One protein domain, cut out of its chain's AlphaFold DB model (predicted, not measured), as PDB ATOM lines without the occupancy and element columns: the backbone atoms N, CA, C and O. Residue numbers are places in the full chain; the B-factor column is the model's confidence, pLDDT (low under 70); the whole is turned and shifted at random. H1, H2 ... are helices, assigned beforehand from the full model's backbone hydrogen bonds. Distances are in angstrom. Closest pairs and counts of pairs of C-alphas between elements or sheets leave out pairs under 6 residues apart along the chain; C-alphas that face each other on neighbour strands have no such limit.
ATOM      1  N   TYR A  10       5.262  18.656  35.686       95.50
ATOM      2  CA  TYR A  10       4.891  19.431  34.499       95.50
ATOM      3  C   TYR A  10       3.387  19.390  34.186       95.50
ATOM      4  O   TYR A  10       2.977  19.808  33.102       95.50
ATOM      5  N   ALA A  11       2.549  18.880  35.093       93.19
ATOM      6  CA  ALA A  11       1.103  18.807  34.863       93.19
ATOM      7  C   ALA A  11       0.472  20.198  34.642       93.19
ATOM      8  O   ALA A  11      -0.435  20.341  33.826       93.19
ATOM      9  N   GLU A  12       0.976  21.234  35.319       93.31
ATOM     10  CA  GLU A  12       0.486  22.614  35.168       93.31
ATOM     11  C   GLU A  12       0.837  23.195  33.786       93.31
ATOM     12  O   GLU A  12       0.003  23.830  33.142       93.31
ATOM     13  N   ASN A  13       2.017  22.857  33.261       97.00
ATOM     14  CA  ASN A  13       2.524  23.304  31.960       97.00
ATOM     15  C   ASN A  13       1.765  22.706  30.759       97.00
ATOM     16  O   ASN A  13       1.910  23.189  29.636       97.00
ATOM     17  N   VAL A  14       0.947  21.663  30.957       96.38
ATOM     18  CA  VAL A  14       0.144  21.053  29.880       96.38
ATOM     19  C   VAL A  14      -0.818  22.071  29.266       96.38
ATOM     20  O   VAL A  14      -0.975  22.114  28.044       96.38
ATOM     21  N   VAL A  15      -1.458  22.897  30.098       95.88
ATOM     22  CA  VAL A  15      -2.436  23.893  29.637       95.88
ATOM     23  C   VAL A  15      -1.734  24.980  28.826       95.88
ATOM     24  O   VAL A  15      -2.139  25.256  27.694       95.88
ATOM     25  N   ASP A  16      -0.635  25.512  29.358       97.69
ATOM     26  CA  ASP A  16       0.177  26.535  28.697       97.69
ATOM     27  C   ASP A  16       0.714  26.031  27.350       97.69
ATOM     28  O   ASP A  16       0.728  26.762  26.359       97.69
ATOM     29  N   TYR A  17       1.086  24.749  27.263       97.56
ATOM     30  CA  TYR A  17       1.540  24.133  26.015       97.56
ATOM     31  C   TYR A  17       0.437  24.103  24.955       97.56
ATOM     32  O   TYR A  17       0.660  24.503  23.810       97.56
ATOM     33  N   VAL A  18      -0.773  23.670  25.330       96.50
ATOM     34  CA  VAL A  18      -1.911  23.586  24.400       96.50
ATOM     35  C   VAL A  18      -2.305  24.968  23.873       96.50
ATOM     36  O   VAL A  18      -2.601  25.109  22.681       96.50
ATOM     37  N   TYR A  19      -2.273  25.994  24.724       96.56
ATOM     38  CA  TYR A  19      -2.569  27.372  24.321       96.56
ATOM     39  C   TYR A  19      -1.383  28.108  23.682       96.56
ATOM     40  O   TYR A  19      -1.565  29.221  23.187       96.56
ATOM     41  N   LYS A  20      -0.213  27.458  23.577       97.31
ATOM     42  CA  LYS A  20       1.039  28.028  23.048       97.31
ATOM     43  C   LYS A  20       1.523  29.246  23.838       97.31
ATOM     44  O   LYS A  20       2.024  30.202  23.254       97.31
ATOM     45  N   GLU A  21       1.345  29.199  25.151       97.69
ATOM     46  CA  GLU A  21       1.826  30.206  26.102       97.69
ATOM     47  C   GLU A  21       3.240  29.878  26.616       97.69
ATOM     48  O   GLU A  21       3.934  30.759  27.116       97.69
ATOM     49  N   LEU A  22       3.701  28.634  26.433       97.69
ATOM     50  CA  LEU A  22       5.092  28.243  26.670       97.69
ATOM     51  C   LEU A  22       6.015  28.744  25.556       97.69
ATOM     52  O   LEU A  22       5.792  28.477  24.373       97.69
ATOM     53  N   GLU A  23       7.107  29.400  25.945       98.06
ATOM     54  CA  GLU A  23       8.108  29.952  25.033       98.06
ATOM     55  C   GLU A  23       9.540  29.646  25.511       98.06
ATOM     56  O   GLU A  23       9.795  29.377  26.685       98.06
ATOM     57  N   GLY A  24      10.505  29.711  24.589       97.69
ATOM     58  CA  GLY A  24      11.932  29.638  24.908       97.69
ATOM     59  C   GLY A  24      12.353  28.338  25.601       97.69
ATOM     60  O   GLY A  24      12.056  27.245  25.127       97.69
ATOM     61  N   ALA A  25      13.082  28.472  26.712       97.94
ATOM     62  CA  ALA A  25      13.668  27.343  27.433       97.94
ATOM     63  C   ALA A  25      12.613  26.431  28.081       97.94
ATOM     64  O   ALA A  25      12.820  25.221  28.156       97.94
ATOM     65  N   ASP A  26      11.480  26.990  28.512       97.62
ATOM     66  CA  ASP A  26      10.428  26.217  29.176       97.62
ATOM     67  C   ASP A  26       9.692  25.315  28.179       97.62
ATOM     68  O   ASP A  26       9.363  24.172  28.499       97.62
ATOM     69  N   LEU A  27       9.506  25.791  26.941       98.31
ATOM     70  CA  LEU A  27       8.958  24.988  25.850       98.31
ATOM     71  C   LEU A  27       9.873  23.797  25.525       98.31
ATOM     72  O   LEU A  27       9.404  22.663  25.482       98.31
ATOM     73  N   GLU A  28      11.176  24.036  25.352       98.38
ATOM     74  CA  GLU A  28      12.153  22.973  25.067       98.38
ATOM     75  C   GLU A  28      12.234  21.946  26.212       98.38
ATOM     76  O   GLU A  28      12.286  20.735  25.971       98.38
ATOM     77  N   ALA A  29      12.198  22.411  27.466       98.12
ATOM     78  CA  ALA A  29      12.186  21.542  28.639       98.12
ATOM     79  C   ALA A  29      10.921  20.670  28.690       98.12
ATOM     80  O   ALA A  29      11.012  19.465  28.944       98.12
ATOM     81  N   PHE A  30       9.755  21.253  28.402       98.06
ATOM     82  CA  PHE A  30       8.493  20.521  28.367       98.06
ATOM     83  C   PHE A  30       8.443  19.509  27.213       98.06
ATOM     84  O   PHE A  30       8.045  18.365  27.422       98.06
ATOM     85  N   GLU A  31       8.918  19.863  26.016       97.94
ATOM     86  CA  GLU A  31       8.989  18.930  24.881       97.94
ATOM     87  C   GLU A  31       9.930  17.746  25.157       97.94
ATOM     88  O   GLU A  31       9.609  16.599  24.834       97.94
ATOM     89  N   SER A  32      11.054  17.995  25.833       98.06
ATOM     90  CA  SER A  32      11.941  16.933  26.320       98.06
ATOM     91  C   SER A  32      11.257  16.043  27.369       98.06
ATOM     92  O   SER A  32      11.404  14.814  27.353       98.06
ATOM     93  N   HIS A  33      10.455  16.630  28.263       97.44
ATOM     94  CA  HIS A  33       9.665  15.879  29.238       97.44
ATOM     95  C   HIS A  33       8.604  14.994  28.563       97.44
ATOM     96  O   HIS A  33       8.465  13.827  28.935       97.44
ATOM     97  N   LEU A  34       7.911  15.497  27.534       97.38
ATOM     98  CA  LEU A  34       6.894  14.750  26.782       97.38
ATOM     99  C   LEU A  34       7.429  13.451  26.171       97.38
ATOM    100  O   LEU A  34       6.699  12.464  26.106       97.38
ATOM    101  N   ALA A  35       8.697  13.425  25.759       97.38
ATOM    102  CA  ALA A  35       9.323  12.219  25.218       97.38
ATOM    103  C   ALA A  35       9.537  11.120  26.277       97.38
ATOM    104  O   ALA A  35       9.572   9.937  25.939       97.38
ATOM    105  N   ASN A  36       9.677  11.503  27.549       96.44
ATOM    106  CA  ASN A  36      10.024  10.600  28.650       96.44
ATOM    107  C   ASN A  36       8.837  10.284  29.575       96.44
ATOM    108  O   ASN A  36       8.869   9.300  30.318       96.44
ATOM    109  N   CYS A  37       7.790  11.108  29.547       96.38
ATOM    110  CA  CYS A  37       6.635  10.994  30.422       96.38
ATOM    111  C   CYS A  37       5.425  10.429  29.676       96.38
ATOM    112  O   CYS A  37       4.869  11.070  28.791       96.38
ATOM    113  N   GLY A  38       4.959   9.245  30.080       94.62
ATOM    114  CA  GLY A  38       3.779   8.622  29.474       94.62
ATOM    115  C   GLY A  38       2.441   9.272  29.851       94.62
ATOM    116  O   GLY A  38       1.436   8.979  29.214       94.62
ATOM    117  N   SER A  39       2.379  10.126  30.882       94.56
ATOM    118  CA  SER A  39       1.117  10.750  31.312       94.56
ATOM    119  C   SER A  39       0.774  12.053  30.621       94.56
ATOM    120  O   SER A  39      -0.394  12.261  30.309       94.56
ATOM    121  N   CYS A  40       1.759  12.895  30.331       95.69
ATOM    122  CA  CYS A  40       1.501  14.182  29.693       95.69
ATOM    123  C   CYS A  40       0.876  14.056  28.285       95.69
ATOM    124  O   CYS A  40      -0.064  14.797  28.005       95.69
ATOM    125  N   PRO A  41       1.277  13.107  27.410       96.31
ATOM    126  CA  PRO A  41       0.602  12.899  26.126       96.31
ATOM    127  C   PRO A  41      -0.871  12.477  26.272       96.31
ATOM    128  O   PRO A  41      -1.733  12.955  25.530       96.31
ATOM    129  N   ASP A  42      -1.184  11.622  27.253       95.38
ATOM    130  CA  ASP A  42      -2.565  11.209  27.557       95.38
ATOM    131  C   ASP A  42      -3.414  12.407  28.026       95.38
ATOM    132  O   ASP A  42      -4.590  12.537  27.675       95.38
ATOM    133  N   GLU A  43      -2.826  13.310  28.811       94.81
ATOM    134  CA  GLU A  43      -3.496  14.523  29.290       94.81
ATOM    135  C   GLU A  43      -3.712  15.538  28.166       94.81
ATOM    136  O   GLU A  43      -4.828  16.035  28.018       94.81
ATOM    137  N   ILE A  44      -2.707  15.772  27.311       96.88
ATOM    138  CA  ILE A  44      -2.835  16.640  26.128       96.88
ATOM    139  C   ILE A  44      -3.948  16.129  25.210       96.88
ATOM    140  O   ILE A  44      -4.814  16.900  24.799       96.88
ATOM    141  N   THR A  45      -3.970  14.829  24.905       96.88
ATOM    142  CA  THR A  45      -5.009  14.244  24.038       96.88
ATOM    143  C   THR A  45      -6.402  14.351  24.657       96.88
ATOM    144  O   THR A  45      -7.359  14.707  23.963       96.88
ATOM    145  N   THR A  46      -6.521  14.120  25.968       95.94
ATOM    146  CA  THR A  46      -7.779  14.312  26.703       95.94
ATOM    147  C   THR A  46      -8.236  15.769  26.642       95.94
ATOM    148  O   THR A  46      -9.407  16.040  26.372       95.94
ATOM    149  N   PHE A  47      -7.321  16.715  26.849       95.69
ATOM    150  CA  PHE A  47      -7.633  18.139  26.835       95.69
ATOM    151  C   PHE A  47      -8.073  18.614  25.446       95.69
ATOM    152  O   PHE A  47      -9.106  19.270  25.331       95.69
ATOM    153  N   VAL A  48      -7.370  18.203  24.385       95.75
ATOM    154  CA  VAL A  48      -7.747  18.506  22.993       95.75
ATOM    155  C   VAL A  48      -9.144  17.966  22.668       95.75
ATOM    156  O   VAL A  48      -9.968  18.681  22.099       95.75
ATOM    157  N   SER A  49      -9.466  16.745  23.106       97.38
ATOM    158  CA  SER A  49     -10.807  16.174  22.921       97.38
ATOM    159  C   SER A  49     -11.900  17.007  23.604       97.38
ATOM    160  O   SER A  49     -12.992  17.165  23.048       97.38
ATOM    161  N   ILE A  50     -11.622  17.558  24.789       96.50
ATOM    162  CA  ILE A  50     -12.554  18.437  25.507       96.50
ATOM    163  C   ILE A  50     -12.702  19.775  24.774       96.50
ATOM    164  O   ILE A  50     -13.830  20.243  24.596       96.50
ATOM    165  N   THR A  51     -11.607  20.388  24.315       95.81
ATOM    166  CA  THR A  51     -11.676  21.676  23.603       95.81
ATOM    167  C   THR A  51     -12.397  21.556  22.266       95.81
ATOM    168  O   THR A  51     -13.169  22.447  21.910       95.81
ATOM    169  N   ASP A  52     -12.220  20.439  21.560       96.44
ATOM    170  CA  ASP A  52     -12.955  20.149  20.330       96.44
ATOM    171  C   ASP A  52     -14.453  19.982  20.605       96.44
ATOM    172  O   ASP A  52     -15.274  20.634  19.954       96.44
ATOM    173  N   SER A  53     -14.812  19.215  21.641       97.00
ATOM    174  CA  SER A  53     -16.209  19.031  22.065       97.00
ATOM    175  C   SER A  53     -16.870  20.359  22.454       97.00
ATOM    176  O   SER A  53     -18.004  20.642  22.062       97.00
ATOM    177  N   LEU A  54     -16.153  21.226  23.175       96.31
ATOM    178  CA  LEU A  54     -16.608  22.583  23.499       96.31
ATOM    179  C   LEU A  54     -16.763  23.449  22.244       96.31
ATOM    180  O   LEU A  54     -17.701  24.244  22.150       96.31
ATOM    181  N   GLY A  55     -15.867  23.296  21.269       96.19
ATOM    182  CA  GLY A  55     -15.945  23.973  19.980       96.19
ATOM    183  C   GLY A  55     -17.178  23.557  19.178       96.19
ATOM    184  O   GLY A  55     -17.861  24.414  18.610       96.19
ATOM    185  N   GLU A  56     -17.493  22.265  19.146       97.12
ATOM    186  CA  GLU A  56     -18.706  21.729  18.521       97.12
ATOM    187  C   GLU A  56     -19.969  22.190  19.239       97.12
ATOM    188  O   GLU A  56     -20.885  22.712  18.596       97.12
ATOM    189  N   TRP A  57     -19.991  22.097  20.569       96.69
ATOM    190  CA  TRP A  57     -21.095  22.602  21.377       96.69
ATOM    191  C   TRP A  57     -21.335  24.090  21.109       96.69
ATOM    192  O   TRP A  57     -22.450  24.484  20.768       96.69
ATOM    193  N   ARG A  58     -20.282  24.915  21.134       95.88
ATOM    194  CA  ARG A  58     -20.377  26.350  20.835       95.88
ATOM    195  C   ARG A  58     -20.935  26.605  19.437       95.88
ATOM    196  O   ARG A  58     -21.780  27.482  19.280       95.88
ATOM    197  N   LYS A  59     -20.488  25.854  18.427       94.69
ATOM    198  CA  LYS A  59     -21.035  25.953  17.064       94.69
ATOM    199  C   LYS A  59     -22.516  25.575  17.034       94.69
ATOM    200  O   LYS A  59     -23.282  26.277  16.387       94.69
ATOM    201  N   SER A  60     -22.921  24.519  17.741       95.19
ATOM    202  CA  SER A  60     -24.317  24.067  17.781       95.19
ATOM    203  C   SER A  60     -25.238  25.101  18.440       95.19
ATOM    204  O   SER A  60     -26.252  25.482  17.859       95.19
ATOM    205  N   VAL A  61     -24.824  25.649  19.587       93.00
ATOM    206  CA  VAL A  61     -25.574  26.673  20.319       93.00
ATOM    207  C   VAL A  61     -25.676  27.944  19.485       93.00
ATOM    208  O   VAL A  61     -26.773  28.468  19.303       93.00
ATOM    209  N   LEU A  62     -24.563  28.412  18.908       90.75
ATOM    210  CA  LEU A  62     -24.555  29.622  18.081       90.75
ATOM    211  C   LEU A  62     -25.283  29.449  16.743       90.75
ATOM    212  O   LEU A  62     -25.770  30.437  16.208       90.75
ATOM    213  N   ALA A  63     -25.381  28.231  16.208       92.31
ATOM    214  CA  ALA A  63     -26.167  27.962  15.004       92.31
ATOM    215  C   ALA A  63     -27.678  28.044  15.268       92.31
ATOM    216  O   ALA A  63     -28.431  28.437  14.380       92.31
TER     217      ALA A  63
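Overview. This is residues 10 to 63 of the 255 residues of a protein of Pyrinomonadaceae bacterium (UniProt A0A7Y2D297). One long helix, H3, makes the long side of a corner with the shorter helix H2, and the small helix H1 sits in the angle between them, packed on the first part of H3. The far part of H3, residues 52 to 63, sticks out from this head as a straight arm. The printed part has 54 residues with three named helices, in the order H1, H2, H3, and no named strand; the class is all helix. The whole is loose, with a radius of gyration of the C-alphas of 13.5 A, and elongated, spanning 41 by 23 by 14 A.

Arrangement. Begin with H3, residues 39 to 63, and look at its residues 40 to 48, the part that alone touches H1, residues 13 to 19. The closest C-alphas of the two are those of Val 14 and Ile 44, 6.5 A apart. Their lines stand at a steep tilt of 35.5 degrees, only just past shallow, and they run the same way. Next look at Leu 34 in H2, residues 24 to 36: its C-alpha is 6.2 A from that of Cys 40, the closest pair between H2 and H3. These two helices are close but not clearly touching, and run opposite ways at a steep tilt of 69.9 degrees, only just short of about perpendicular. H1 and H2 are also close but not clearly touching, with the closest C-alphas those of Tyr 17 and Leu 27, 7.5 A apart. They run opposite ways at a steep tilt of 69 degrees, only just short of about perpendicular. In H1 and H3 every O i to N i+4 pair is within hydrogen-bond range; in H2 it is 8 of 9.

Along the chain. Find C-alpha 39 at (1.117, 10.750, 31.312); from there H3 runs 36.1 A to C-alpha 63 at (-26.167, 27.962, 15.004). H2 runs from Gly 24 to Asn 36, 19.5 A from first to last C-alpha. H1 begins at Asn 13, with its C-alpha at (2.524, 23.304, 31.960), and reaches Tyr 19 after 10.0 A.

Size, cuts and confidence. The two C-alphas farthest apart are those of Asn 36 and Ala 63, 42.4 A. Residues 52 to 63, which belong to H3, stand free; the body without them has 42 residues and spans 28 by 21 by 13 A. The links from H1 to H2, 4 residues, and from H2 to H3, 2 residues, are tight. The printed part has no cut. In this model the mean pLDDT of the printed part is 96.3, and no printed residue is under 70.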